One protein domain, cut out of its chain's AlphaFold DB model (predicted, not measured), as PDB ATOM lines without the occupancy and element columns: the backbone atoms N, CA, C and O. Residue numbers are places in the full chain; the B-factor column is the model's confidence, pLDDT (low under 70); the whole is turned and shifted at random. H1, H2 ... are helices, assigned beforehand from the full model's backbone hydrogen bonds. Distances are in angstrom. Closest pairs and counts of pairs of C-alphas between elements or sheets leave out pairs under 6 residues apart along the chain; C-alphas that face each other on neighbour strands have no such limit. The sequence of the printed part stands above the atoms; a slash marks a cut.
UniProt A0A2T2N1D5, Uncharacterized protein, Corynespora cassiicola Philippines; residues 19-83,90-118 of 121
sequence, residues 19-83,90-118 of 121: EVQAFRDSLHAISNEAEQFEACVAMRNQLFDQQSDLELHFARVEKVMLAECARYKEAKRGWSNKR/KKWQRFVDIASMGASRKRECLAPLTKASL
ATOM      1  N   GLU A  19     -20.287   7.706  15.568       88.19
ATOM      2  CA  GLU A  19     -21.653   8.000  15.112       88.19
ATOM      3  C   GLU A  19     -21.698   8.534  13.673       88.19
ATOM      4  O   GLU A  19     -22.564   8.157  12.885       88.19
ATOM      5  N   VAL A  20     -20.726   9.371  13.297       92.88
ATOM      6  CA  VAL A  20     -20.607   9.918  11.938       92.88
ATOM      7  C   VAL A  20     -20.188   8.826  10.959       92.88
ATOM      8  O   VAL A  20     -20.684   8.790   9.832       92.88
ATOM      9  N   GLN A  21     -19.301   7.922  11.387       93.69
ATOM     10  CA  GLN A  21     -18.902   6.784  10.565       93.69
ATOM     11  C   GLN A  21     -20.064   5.801  10.383       93.69
ATOM     12  O   GLN A  21     -20.372   5.442   9.253       93.69
ATOM     13  N   ALA A  22     -20.782   5.461  11.457       93.94
ATOM     14  CA  ALA A  22     -21.953   4.589  11.388       93.94
ATOM     15  C   ALA A  22     -23.041   5.152  10.461       93.94
ATOM     16  O   ALA A  22     -23.627   4.418   9.663       93.94
ATOM     17  N   PHE A  23     -23.286   6.466  10.510       95.88
ATOM     18  CA  PHE A  23     -24.229   7.098   9.593       95.88
ATOM     19  C   PHE A  23     -23.745   7.030   8.138       95.88
ATOM     20  O   PHE A  23     -24.522   6.677   7.252       95.88
ATOM     21  N   ARG A  24     -22.457   7.287   7.880       95.81
ATOM     22  CA  ARG A  24     -21.868   7.138   6.540       95.81
ATOM     23  C   ARG A  24     -22.023   5.715   6.004       95.81
ATOM     24  O   ARG A  24     -22.445   5.546   4.863       95.81
ATOM     25  N   ASP A  25     -21.725   4.715   6.826       96.25
ATOM     26  CA  ASP A  25     -21.854   3.305   6.458       96.25
ATOM     27  C   ASP A  25     -23.320   2.959   6.149       96.25
ATOM     28  O   ASP A  25     -23.602   2.289   5.156       96.25
ATOM     29  N   SER A  26     -24.267   3.505   6.924       96.06
ATOM     30  CA  SER A  26     -25.703   3.346   6.658       96.06
ATOM     31  C   SER A  26     -26.126   3.949   5.313       96.06
ATOM     32  O   SER A  26     -26.883   3.321   4.579       96.06
ATOM     33  N   LEU A  27     -25.589   5.117   4.934       97.31
ATOM     34  CA  LEU A  27     -25.888   5.743   3.643       97.31
ATOM     35  C   LEU A  27     -25.287   4.965   2.469       97.31
ATOM     36  O   LEU A  27     -25.909   4.908   1.410       97.31
ATOM     37  N   HIS A  28     -24.102   4.372   2.643       96.12
ATOM     38  CA  HIS A  28     -23.467   3.528   1.625       96.12
ATOM     39  C   HIS A  28     -24.188   2.193   1.414       96.12
ATOM     40  O   HIS A  28     -24.088   1.621   0.330       96.12
ATOM     41  N   ALA A  29     -24.919   1.706   2.417       96.50
ATOM     42  CA  ALA A  29     -25.730   0.499   2.300       96.50
ATOM     43  C   ALA A  29     -27.050   0.719   1.531       96.50
ATOM     44  O   ALA A  29     -27.655  -0.253   1.078       96.50
ATOM     45  N   ILE A  30     -27.500   1.969   1.366       96.38
ATOM     46  CA  ILE A  30     -28.734   2.310   0.646       96.38
ATOM     47  C   ILE A  30     -28.428   2.473  -0.847       96.38
ATOM     48  O   ILE A  30     -27.635   3.324  -1.243       96.38
ATOM     49  N   SER A  31     -29.085   1.676  -1.691       93.88
ATOM     50  CA  SER A  31     -28.902   1.705  -3.151       93.88
ATOM     51  C   SER A  31     -29.803   2.713  -3.874       93.88
ATOM     52  O   SER A  31     -29.514   3.088  -5.010       93.88
ATOM     53  N   ASN A  32     -30.889   3.151  -3.234       96.50
ATOM     54  CA  ASN A  32     -31.862   4.088  -3.784       96.50
ATOM     55  C   ASN A  32     -31.560   5.523  -3.319       96.50
ATOM     56  O   ASN A  32     -31.608   5.821  -2.127       96.50
ATOM     57  N   GLU A  33     -31.306   6.432  -4.261       95.38
ATOM     58  CA  GLU A  33     -30.997   7.838  -3.967       95.38
ATOM     59  C   GLU A  33     -32.120   8.548  -3.191       95.38
ATOM     60  O   GLU A  33     -31.843   9.343  -2.294       95.38
ATOM     61  N   ALA A  34     -33.390   8.234  -3.473       95.31
ATOM     62  CA  ALA A  34     -34.514   8.829  -2.754       95.31
ATOM     63  C   ALA A  34     -34.534   8.395  -1.280       95.31
ATOM     64  O   ALA A  34     -34.717   9.221  -0.390       95.31
ATOM     65  N   GLU A  35     -34.275   7.116  -1.005       95.06
ATOM     66  CA  GLU A  35     -34.169   6.600   0.366       95.06
ATOM     67  C   GLU A  35     -32.935   7.160   1.082       95.06
ATOM     68  O   GLU A  35     -33.000   7.488   2.266       95.06
ATOM     69  N   GLN A  36     -31.827   7.341   0.360       95.56
ATOM     70  CA  GLN A  36     -30.619   7.962   0.897       95.56
ATOM     71  C   GLN A  36     -30.877   9.425   1.291       95.56
ATOM     72  O   GLN A  36     -30.415   9.881   2.340       95.56
ATOM     73  N   PHE A  37     -31.652  10.157   0.484       93.19
ATOM     74  CA  PHE A  37     -32.083  11.515   0.801       93.19
ATOM     75  C   PHE A  37     -32.982  11.555   2.041       93.19
ATOM     76  O   PHE A  37     -32.733  12.357   2.944       93.19
ATOM     77  N   GLU A  38     -33.980  10.674   2.130       95.81
ATOM     78  CA  GLU A  38     -34.853  10.593   3.307       95.81
ATOM     79  C   GLU A  38     -34.066  10.242   4.579       95.81
ATOM     80  O   GLU A  38     -34.265  10.870   5.619       95.81
ATOM     81  N   ALA A  39     -33.089   9.333   4.495       95.81
ATOM     82  CA  ALA A  39     -32.188   9.023   5.606       95.81
ATOM     83  C   ALA A  39     -31.370  10.252   6.053       95.81
ATOM     84  O   ALA A  39     -31.215  10.501   7.253       95.81
ATOM     85  N   CYS A  40     -30.898  11.073   5.108       94.75
ATOM     86  CA  CYS A  40     -30.240  12.347   5.412       94.75
ATOM     87  C   CYS A  40     -31.169  13.336   6.122       94.75
ATOM     88  O   CYS A  40     -30.765  13.978   7.096       94.75
ATOM     89  N   VAL A  41     -32.409  13.473   5.651       93.00
ATOM     90  CA  VAL A  41     -33.407  14.355   6.267       93.00
ATOM     91  C   VAL A  41     -33.749  13.885   7.679       93.00
ATOM     92  O   VAL A  41     -33.777  14.711   8.592       93.00
ATOM     93  N   ALA A  42     -33.946  12.582   7.873       93.38
ATOM     94  CA  ALA A  42     -34.250  11.988   9.169       93.38
ATOM     95  C   ALA A  42     -33.127  12.237  10.185       93.38
ATOM     96  O   ALA A  42     -33.390  12.771  11.262       93.38
ATOM     97  N   MET A  43     -31.873  11.951   9.817       94.88
ATOM     98  CA  MET A  43     -30.716  12.201  10.684       94.88
ATOM     99  C   MET A  43     -30.586  13.686  11.041       94.88
ATOM    100  O   MET A  43     -30.371  14.047  12.196       94.88
ATOM    101  N   ARG A  44     -30.777  14.580  10.063       92.38
ATOM    102  CA  ARG A  44     -30.754  16.026  10.312       92.38
ATOM    103  C   ARG A  44     -31.836  16.449  11.310       92.38
ATOM    104  O   ARG A  44     -31.549  17.240  12.203       92.38
ATOM    105  N   ASN A  45     -33.064  15.962  11.148       89.81
ATOM    106  CA  ASN A  45     -34.168  16.302  12.044       89.81
ATOM    107  C   ASN A  45     -33.904  15.776  13.463       89.81
ATOM    108  O   ASN A  45     -34.043  16.531  14.417       89.81
ATOM    109  N   GLN A  46     -33.397  14.546  13.591       92.19
ATOM    110  CA  GLN A  46     -32.991  13.978  14.877       92.19
ATOM    111  C   GLN A  46     -31.954  14.856  15.596       92.19
ATOM    112  O   GLN A  46     -32.084  15.110  16.793       92.19
ATOM    113  N   LEU A  47     -30.936  15.351  14.885       91.06
ATOM    114  CA  LEU A  47     -29.935  16.252  15.468       91.06
ATOM    115  C   LEU A  47     -30.545  17.591  15.911       91.06
ATOM    116  O   LEU A  47     -30.153  18.134  16.944       91.06
ATOM    117  N   PHE A  48     -31.515  18.123  15.160       86.62
ATOM    118  CA  PHE A  48     -32.238  19.332  15.562       86.62
ATOM    119  C   PHE A  48     -33.081  19.121  16.818       86.62
ATOM    120  O   PHE A  48     -33.099  20.000  17.685       86.62
ATOM    121  N   ASP A  49     -33.740  17.972  16.942       86.38
ATOM    122  CA  ASP A  49     -34.525  17.629  18.127       86.38
ATOM    123  C   ASP A  49     -33.614  17.525  19.358       86.38
ATOM    124  O   ASP A  49     -33.856  18.182  20.370       86.38
ATOM    125  N   GLN A  50     -32.482  16.822  19.234       90.00
ATOM    126  CA  GLN A  50     -31.472  16.720  20.293       90.00
ATOM    127  C   GLN A  50     -30.917  18.089  20.712       90.00
ATOM    128  O   GLN A  50     -30.764  18.362  21.906       90.00
ATOM    129  N   GLN A  51     -30.621  18.969  19.750       88.06
ATOM    130  CA  GLN A  51     -30.167  20.326  20.051       88.06
ATOM    131  C   GLN A  51     -31.248  21.121  20.794       88.06
ATOM    132  O   GLN A  51     -30.941  21.801  21.774       88.06
ATOM    133  N   SER A  52     -32.501  21.031  20.349       84.25
ATOM    134  CA  SER A  52     -33.626  21.748  20.957       84.25
ATOM    135  C   SER A  52     -33.861  21.299  22.399       84.25
ATOM    136  O   SER A  52     -34.031  22.133  23.292       84.25
ATOM    137  N   ASP A  53     -33.792  19.993  22.652       86.88
ATOM    138  CA  ASP A  53     -33.901  19.421  23.993       86.88
ATOM    139  C   ASP A  53     -32.757  19.876  24.904       86.88
ATOM    140  O   ASP A  53     -32.983  20.237  26.064       86.88
ATOM    141  N   LEU A  54     -31.529  19.923  24.378       88.81
ATOM    142  CA  LEU A  54     -30.368  20.407  25.117       88.81
ATOM    143  C   LEU A  54     -30.484  21.904  25.450       88.81
ATOM    144  O   LEU A  54     -30.216  22.308  26.583       88.81
ATOM    145  N   GLU A  55     -30.924  22.733  24.503       87.19
ATOM    146  CA  GLU A  55     -31.175  24.162  24.729       87.19
ATOM    147  C   GLU A  55     -32.270  24.380  25.784       87.19
ATOM    148  O   GLU A  55     -32.112  25.205  26.693       87.19
ATOM    149  N   LEU A  56     -33.351  23.598  25.723       89.69
ATOM    150  CA  LEU A  56     -34.418  23.625  26.719       89.69
ATOM    151  C   LEU A  56     -33.910  23.193  28.099       89.69
ATOM    152  O   LEU A  56     -34.283  23.792  29.113       89.69
ATOM    153  N   HIS A  57     -33.043  22.181  28.155       89.56
ATOM    154  CA  HIS A  57     -32.406  21.738  29.389       89.56
ATOM    155  C   HIS A  57     -31.541  22.846  30.000       89.56
ATOM    156  O   HIS A  57     -31.724  23.182  31.173       89.56
ATOM    157  N   PHE A  58     -30.675  23.482  29.205       90.75
ATOM    158  CA  PHE A  58     -29.878  24.620  29.661       90.75
ATOM    159  C   PHE A  58     -30.755  25.754  30.188       90.75
ATOM    160  O   PHE A  58     -30.490  26.262  31.274       90.75
ATOM    161  N   ALA A  59     -31.833  26.112  29.485       91.38
ATOM    162  CA  ALA A  59     -32.748  27.161  29.931       91.38
ATOM    163  C   ALA A  59     -33.417  26.829  31.279       91.38
ATOM    164  O   ALA A  59     -33.576  27.702  32.135       91.38
ATOM    165  N   ARG A  60     -33.793  25.561  31.496       94.31
ATOM    166  CA  ARG A  60     -34.384  25.096  32.762       94.31
ATOM    167  C   ARG A  60     -33.384  25.164  33.912       94.31
ATOM    168  O   ARG A  60     -33.715  25.715  34.960       94.31
ATOM    169  N   VAL A  61     -32.172  24.648  33.715       95.31
ATOM    170  CA  VAL A  61     -31.104  24.704  34.726       95.31
ATOM    171  C   VAL A  61     -30.741  26.152  35.033       95.31
ATOM    172  O   VAL A  61     -30.656  26.546  36.192       95.31
ATOM    173  N   GLU A  62     -30.614  26.983  34.005       94.25
ATOM    174  CA  GLU A  62     -30.284  28.393  34.155       94.25
ATOM    175  C   GLU A  62     -31.354  29.162  34.944       94.25
ATOM    176  O   GLU A  62     -31.022  30.026  35.757       94.25
ATOM    177  N   LYS A  63     -32.639  28.821  34.774       94.56
ATOM    178  CA  LYS A  63     -33.724  29.377  35.594       94.56
ATOM    179  C   LYS A  63     -33.525  29.069  37.080       94.56
ATOM    180  O   LYS A  63     -33.730  29.959  37.903       94.56
ATOM    181  N   VAL A  64     -33.101  27.849  37.416       96.94
ATOM    182  CA  VAL A  64     -32.764  27.467  38.798       96.94
ATOM    183  C   VAL A  64     -31.542  28.249  39.278       96.94
ATOM    184  O   VAL A  64     -31.597  28.872  40.331       96.94
ATOM    185  N   MET A  65     -30.471  28.327  38.482       96.62
ATOM    186  CA  MET A  65     -29.273  29.102  38.842       96.62
ATOM    187  C   MET A  65     -29.594  30.576  39.131       96.62
ATOM    188  O   MET A  65     -29.043  31.163  40.059       96.62
ATOM    189  N   LEU A  66     -30.501  31.178  38.357       93.81
ATOM    190  CA  LEU A  66     -30.968  32.550  38.556       93.81
ATOM    191  C   LEU A  66     -31.817  32.738  39.820       93.81
ATOM    192  O   LEU A  66     -31.807  33.834  40.386       93.81
ATOM    193  N   ALA A  67     -32.578  31.719  40.220       95.75
ATOM    194  CA  ALA A  67     -33.393  31.748  41.431       95.75
ATOM    195  C   ALA A  67     -32.534  31.553  42.689       95.75
ATOM    196  O   ALA A  67     -32.676  32.310  43.645       95.75
ATOM    197  N   GLU A  68     -31.605  30.600  42.643       97.38
ATOM    198  CA  GLU A  68     -30.869  30.135  43.822       97.38
ATOM    199  C   GLU A  68     -29.533  30.864  44.043       97.38
ATOM    200  O   GLU A  68     -29.040  30.941  45.166       97.38
ATOM    201  N   CYS A  69     -28.913  31.429  42.998       97.31
ATOM    202  CA  CYS A  69     -27.588  32.047  43.101       97.31
ATOM    203  C   CYS A  69     -27.616  33.545  42.772       97.31
ATOM    204  O   CYS A  69     -27.483  33.967  41.620       97.31
ATOM    205  N   ALA A  70     -27.693  34.376  43.817       95.88
ATOM    206  CA  ALA A  70     -27.686  35.837  43.691       95.88
ATOM    207  C   ALA A  70     -26.443  36.368  42.953       95.88
ATOM    208  O   ALA A  70     -26.559  37.231  42.086       95.88
ATOM    209  N   ARG A  71     -25.253  35.809  43.222       95.88
ATOM    210  CA  ARG A  71     -24.013  36.205  42.524       95.88
ATOM    211  C   ARG A  71     -24.071  35.908  41.025       95.88
ATOM    212  O   ARG A  71     -23.630  36.732  40.229       95.88
ATOM    213  N   TYR A  72     -24.617  34.755  40.643       93.56
ATOM    214  CA  TYR A  72     -24.786  34.386  39.238       93.56
ATOM    215  C   TYR A  72     -25.800  35.301  38.542       93.56
ATOM    216  O   TYR A  72     -25.543  35.792  37.444       93.56
ATOM    217  N   LYS A  73     -26.919  35.600  39.213       94.44
ATOM    218  CA  LYS A  73     -27.934  36.543  38.731       94.44
ATOM    219  C   LYS A  73     -27.347  37.924  38.439       94.44
ATOM    220  O   LYS A  73     -27.572  38.450  37.350       94.44
ATOM    221  N   GLU A  74     -26.564  38.481  39.359       92.75
ATOM    222  CA  GLU A  74     -25.927  39.789  39.166       92.75
ATOM    223  C   GLU A  74     -24.866  39.764  38.057       92.75
ATOM    224  O   GLU A  74     -24.857  40.645  37.196       92.75
ATOM    225  N   ALA A  75     -24.040  38.714  37.981       91.12
ATOM    226  CA  ALA A  75     -23.079  38.549  36.887       91.12
ATOM    227  C   ALA A  75     -23.768  38.497  35.510       91.12
ATOM    228  O   ALA A  75     -23.323  39.144  34.558       91.12
ATOM    229  N   LYS A  76     -24.897  37.785  35.407       87.50
ATOM    230  CA  LYS A  76     -25.641  37.642  34.152       87.50
ATOM    231  C   LYS A  76     -26.292  38.947  33.681       87.50
ATOM    232  O   LYS A  76     -26.326  39.187  32.475       87.50
ATOM    233  N   ARG A  77     -26.744  39.824  34.588       85.31
ATOM    234  CA  ARG A  77     -27.236  41.172  34.221       85.31
ATOM    235  C   ARG A  77     -26.177  41.988  33.468       85.31
ATOM    236  O   ARG A  77     -26.519  42.754  32.571       85.31
ATOM    237  N   GLY A  78     -24.896  41.785  33.785       77.00
ATOM    238  CA  GLY A  78     -23.776  42.394  33.064       77.00
ATOM    239  C   GLY A  78     -23.527  41.803  31.668       77.00
ATOM    240  O   GLY A  78     -23.006  42.497  30.795       77.00
ATOM    241  N   TRP A  79     -23.917  40.547  31.423       74.56
ATOM    242  CA  TRP A  79     -23.760  39.879  30.123       74.56
ATOM    243  C   TRP A  79     -24.827  40.273  29.103       74.56
ATOM    244  O   TRP A  79     -24.519  40.387  27.918       74.56
ATOM    245  N   SER A  80     -26.067  40.518  29.539       58.72
ATOM    246  CA  SER A  80     -27.166  40.913  28.643       58.72
ATOM    247  C   SER A  80     -26.891  42.210  27.876       58.72
ATOM    248  O   SER A  80     -27.374  42.359  26.759       58.72
ATOM    249  N   ASN A  81     -26.042  43.091  28.409       52.69
ATOM    250  CA  ASN A  81     -25.642  44.336  27.746       52.69
ATOM    251  C   ASN A  81     -24.599  44.132  26.628       52.69
ATOM    252  O   ASN A  81     -24.253  45.087  25.941       52.69
ATOM    253  N   LYS A  82     -24.083  42.907  26.444       54.75
ATOM    254  CA  LYS A  82     -23.098  42.547  25.406       54.75
ATOM    255  C   LYS A  82     -23.639  41.584  24.348       54.75
ATOM    256  O   LYS A  82     -22.884  41.162  23.474       54.75
ATOM    257  N   ARG A  83     -24.916  41.190  24.424       51.88
ATOM    258  CA  ARG A  83     -25.512  40.307  23.415       51.88
ATOM    259  C   ARG A  83     -25.759  41.136  22.159       51.88
ATOM    260  O   ARG A  83     -26.643  41.984  22.162       51.88
ATOM    261  N   LYS A  90     -29.040  37.272  12.275       71.06
ATOM    262  CA  LYS A  90     -28.130  36.403  11.510       71.06
ATOM    263  C   LYS A  90     -28.610  34.951  11.445       71.06
ATOM    264  O   LYS A  90     -28.535  34.326  10.388       71.06
ATOM    265  N   LYS A  91     -29.115  34.400  12.556       74.56
ATOM    266  CA  LYS A  91     -29.669  33.032  12.590       74.56
ATOM    267  C   LYS A  91     -30.928  32.907  11.730       74.56
ATOM    268  O   LYS A  91     -31.046  31.944  10.975       74.56
ATOM    269  N   TRP A  92     -31.829  33.884  11.813       73.44
ATOM    270  CA  TRP A  92     -33.034  33.941  10.989       73.44
ATOM    271  C   TRP A  92     -32.701  34.111   9.505       73.44
ATOM    272  O   TRP A  92     -33.212  33.363   8.676       73.44
ATOM    273  N   GLN A  93     -31.780  35.015   9.170       76.44
ATOM    274  CA  GLN A  93     -31.341  35.234   7.794       76.44
ATOM    275  C   GLN A  93     -30.749  33.956   7.194       76.44
ATOM    276  O   GLN A  93     -31.152  33.541   6.113       76.44
ATOM    277  N   ARG A  94     -29.895  33.249   7.944       75.62
ATOM    278  CA  ARG A  94     -29.324  31.972   7.499       75.62
ATOM    279  C   ARG A  94     -30.395  30.910   7.229       75.62
ATOM    280  O   ARG A  94     -30.265  30.144   6.279       75.62
ATOM    281  N   PHE A  95     -31.447  30.854   8.045       80.56
ATOM    282  CA  PHE A  95     -32.587  29.966   7.808       80.56
ATOM    283  C   PHE A  95     -33.347  30.343   6.523       80.56
ATOM    284  O   PHE A  95     -33.623  29.473   5.695       80.56
ATOM    285  N   VAL A  96     -33.630  31.635   6.324       78.94
ATOM    286  CA  VAL A  96     -34.309  32.158   5.125       78.94
ATOM    287  C   VAL A  96     -33.500  31.893   3.854       78.94
ATOM    288  O   VAL A  96     -34.072  31.488   2.840       78.94
ATOM    289  N   ASP A  97     -32.180  32.058   3.906       76.44
ATOM    290  CA  ASP A  97     -31.290  31.821   2.769       76.44
ATOM    291  C   ASP A  97     -31.324  30.344   2.348       76.44
ATOM    292  O   ASP A  97     -31.511  30.028   1.171       76.44
ATOM    293  N   ILE A  98     -31.254  29.422   3.317       76.19
ATOM    294  CA  ILE A  98     -31.350  27.976   3.068       76.19
ATOM    295  C   ILE A  98     -32.714  27.613   2.461       76.19
ATOM    296  O   ILE A  98     -32.779  26.869   1.477       76.19
ATOM    297  N   ALA A  99     -33.809  28.154   3.004       80.75
ATOM    298  CA  ALA A  99     -35.154  27.916   2.481       80.75
ATOM    299  C   ALA A  99     -35.315  28.441   1.041       80.75
ATOM    300  O   ALA A  99     -35.901  27.773   0.181       80.75
ATOM    301  N   SER A 100     -34.735  29.606   0.752       75.31
ATOM    302  CA  SER A 100     -34.775  30.239  -0.570       75.31
ATOM    303  C   SER A 100     -33.976  29.449  -1.608       75.31
ATOM    304  O   SER A 100     -34.456  29.239  -2.724       75.31
ATOM    305  N   MET A 101     -32.803  28.929  -1.237       75.75
ATOM    306  CA  MET A 101     -32.010  28.043  -2.099       75.75
ATOM    307  C   MET A 101     -32.780  26.770  -2.478       75.75
ATOM    308  O   MET A 101     -32.736  26.343  -3.633       75.75
ATOM    309  N   GLY A 102     -33.530  26.186  -1.536       73.31
ATOM    310  CA  GLY A 102     -34.398  25.036  -1.802       73.31
ATOM    311  C   GLY A 102     -35.520  25.350  -2.799       73.31
ATOM    312  O   GLY A 102     -35.776  24.570  -3.717       73.31
ATOM    313  N   ALA A 103     -36.154  26.521  -2.674       69.69
ATOM    314  CA  ALA A 103     -37.202  26.967  -3.593       69.69
ATOM    315  C   ALA A 103     -36.681  27.228  -5.020       69.69
ATOM    316  O   ALA A 103     -37.391  26.954  -5.993       69.69
ATOM    317  N   SER A 104     -35.454  27.737  -5.153       72.75
ATOM    318  CA  SER A 104     -34.788  27.925  -6.449       72.75
ATOM    319  C   SER A 104     -34.428  26.588  -7.094       72.75
ATOM    320  O   SER A 104     -34.829  26.344  -8.231       72.75
ATOM    321  N   ARG A 105     -33.813  25.663  -6.343       71.50
ATOM    322  CA  ARG A 105     -33.525  24.299  -6.825       71.50
ATOM    323  C   ARG A 105     -34.782  23.561  -7.277       71.50
ATOM    324  O   ARG A 105     -34.785  22.945  -8.336       71.50
ATOM    325  N   LYS A 106     -35.884  23.672  -6.525       74.62
ATOM    326  CA  LYS A 106     -37.175  23.093  -6.926       74.62
ATOM    327  C   LYS A 106     -37.651  23.650  -8.272       74.62
ATOM    328  O   LYS A 106     -38.112  22.887  -9.113       74.62
ATOM    329  N   ARG A 107     -37.534  24.962  -8.501       73.31
ATOM    330  CA  ARG A 107     -37.894  25.581  -9.788       73.31
ATOM    331  C   ARG A 107     -37.014  25.088 -10.934       73.31
ATOM    332  O   ARG A 107     -37.543  24.774 -11.996       73.31
ATOM    333  N   GLU A 108     -35.709  24.978 -10.713       73.50
ATOM    334  CA  GLU A 108     -34.755  24.484 -11.712       73.50
ATOM    335  C   GLU A 108     -35.017  23.021 -12.089       73.50
ATOM    336  O   GLU A 108     -35.021  22.690 -13.272       73.50
ATOM    337  N   CYS A 109     -35.331  22.162 -11.115       69.75
ATOM    338  CA  CYS A 109     -35.664  20.757 -11.368       69.75
ATOM    339  C   CYS A 109     -37.038  20.570 -12.036       69.75
ATOM    340  O   CYS A 109     -37.224  19.628 -12.801       69.75
ATOM    341  N   LEU A 110     -38.006  21.454 -11.767       73.88
ATOM    342  CA  LEU A 110     -39.353  21.371 -12.348       73.88
ATOM    343  C   LEU A 110     -39.472  22.036 -13.729       73.88
ATOM    344  O   LEU A 110     -40.407  21.722 -14.470       73.88
ATOM    345  N   ALA A 111     -38.551  22.931 -14.102       70.38
ATOM    346  CA  ALA A 111     -38.579  23.631 -15.390       70.38
ATOM    347  C   ALA A 111     -38.475  22.697 -16.623       70.38
ATOM    348  O   ALA A 111     -39.193  22.922 -17.600       70.38
ATOM    349  N   PRO A 112     -37.650  21.628 -16.621       68.25
ATOM    350  CA  PRO A 112     -37.645  20.639 -17.701       68.25
ATOM    351  C   PRO A 112     -38.956  19.847 -17.806       68.25
ATOM    352  O   PRO A 112     -39.424  19.577 -18.910       68.25
ATOM    353  N   LEU A 113     -39.584  19.523 -16.670       66.38
ATOM    354  CA  LEU A 113     -40.822  18.734 -16.615       66.38
ATOM    355  C   LEU A 113     -42.032  19.511 -17.150       66.38
ATOM    356  O   LEU A 113     -42.874  18.955 -17.847       66.38
ATOM    357  N   THR A 114     -42.085  20.818 -16.893       61.69
ATOM    358  CA  THR A 114     -43.137  21.690 -17.442       61.69
ATOM    359  C   THR A 114     -42.991  21.893 -18.951       61.69
ATOM    360  O   THR A 114     -43.994  21.933 -19.663       61.69
ATOM    361  N   LYS A 115     -41.758  21.947 -19.472       60.31
ATOM    362  CA  LYS A 115     -41.509  22.015 -20.922       60.31
ATOM    363  C   LYS A 115     -41.928  20.738 -21.653       60.31
ATOM    364  O   LYS A 115     -42.481  20.831 -22.742       60.31
ATOM    365  N   ALA A 116     -41.715  19.568 -21.051       57.12
ATOM    366  CA  ALA A 116     -42.134  18.295 -21.636       57.12
ATOM    367  C   ALA A 116     -43.667  18.160 -21.735       57.12
ATOM    368  O   ALA A 116     -44.164  17.573 -22.687       57.12
ATOM    369  N   SER A 117     -44.422  18.754 -20.802       58.19
ATOM    370  CA  SER A 117     -45.895  18.729 -20.824       58.19
ATOM    371  C   SER A 117     -46.556  19.691 -21.826       58.19
ATOM    372  O   SER A 117     -47.743  19.550 -22.101       58.19
ATOM    373  N   LEU A 118     -45.813  20.672 -22.356       58.75
ATOM    374  CA  LEU A 118     -46.327  21.704 -23.274       58.75
ATOM    375  C   LEU A 118     -46.046  21.417 -24.757       58.75
ATOM    376  O   LEU A 118     -46.506  22.174 -25.606       58.75
TER     377      LEU A 118
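Overview. This is residues 19 to 83 and 90 to 118 of the 121 residues of an uncharacterized protein of Corynespora cassiicola Philippines (UniProt A0A2T2N1D5). Helix H1 folds back near the first end of long H2, H3 turns a corner at its last, and long H4 stands free. The 94 printed residues are all helix in class, with four named helices, H1 to H4. The whole is extended: radius of gyration of the C-alphas 22.0 A, spans 69, 33 and 16 A.

Arrangement. H1, residues 19 to 29, is close but not clearly touching H2, residues 33 to 68, at a shallow tilt of 19 degrees, opposite ways; closest C-alphas Leu 27 and Gln 36, 5.9 A. H2, with residues 65 to 67 alone, touches H3, residues 70 to 80, only at the corner; closest C-alphas Leu 66 and Lys 73, 5.0 A. H4, residues 90 to 117, is apart from H1, H2 and H3. Every O i to N i+4 pair is within hydrogen-bond range in H1 and H2.

Along the chain. H1 begins at C-alpha 19 (-21.653, 8.000, 15.112). H2 is 52.7 A long; H4, 40.9 A, ends at C-alpha 117 (-45.895, 18.729, -20.824).

Size, cuts and confidence. Residues 84 to 89 are cut out; C-alphas 83 and 90 are 12.8 A apart. pLDDT is under 70 at 13 residues.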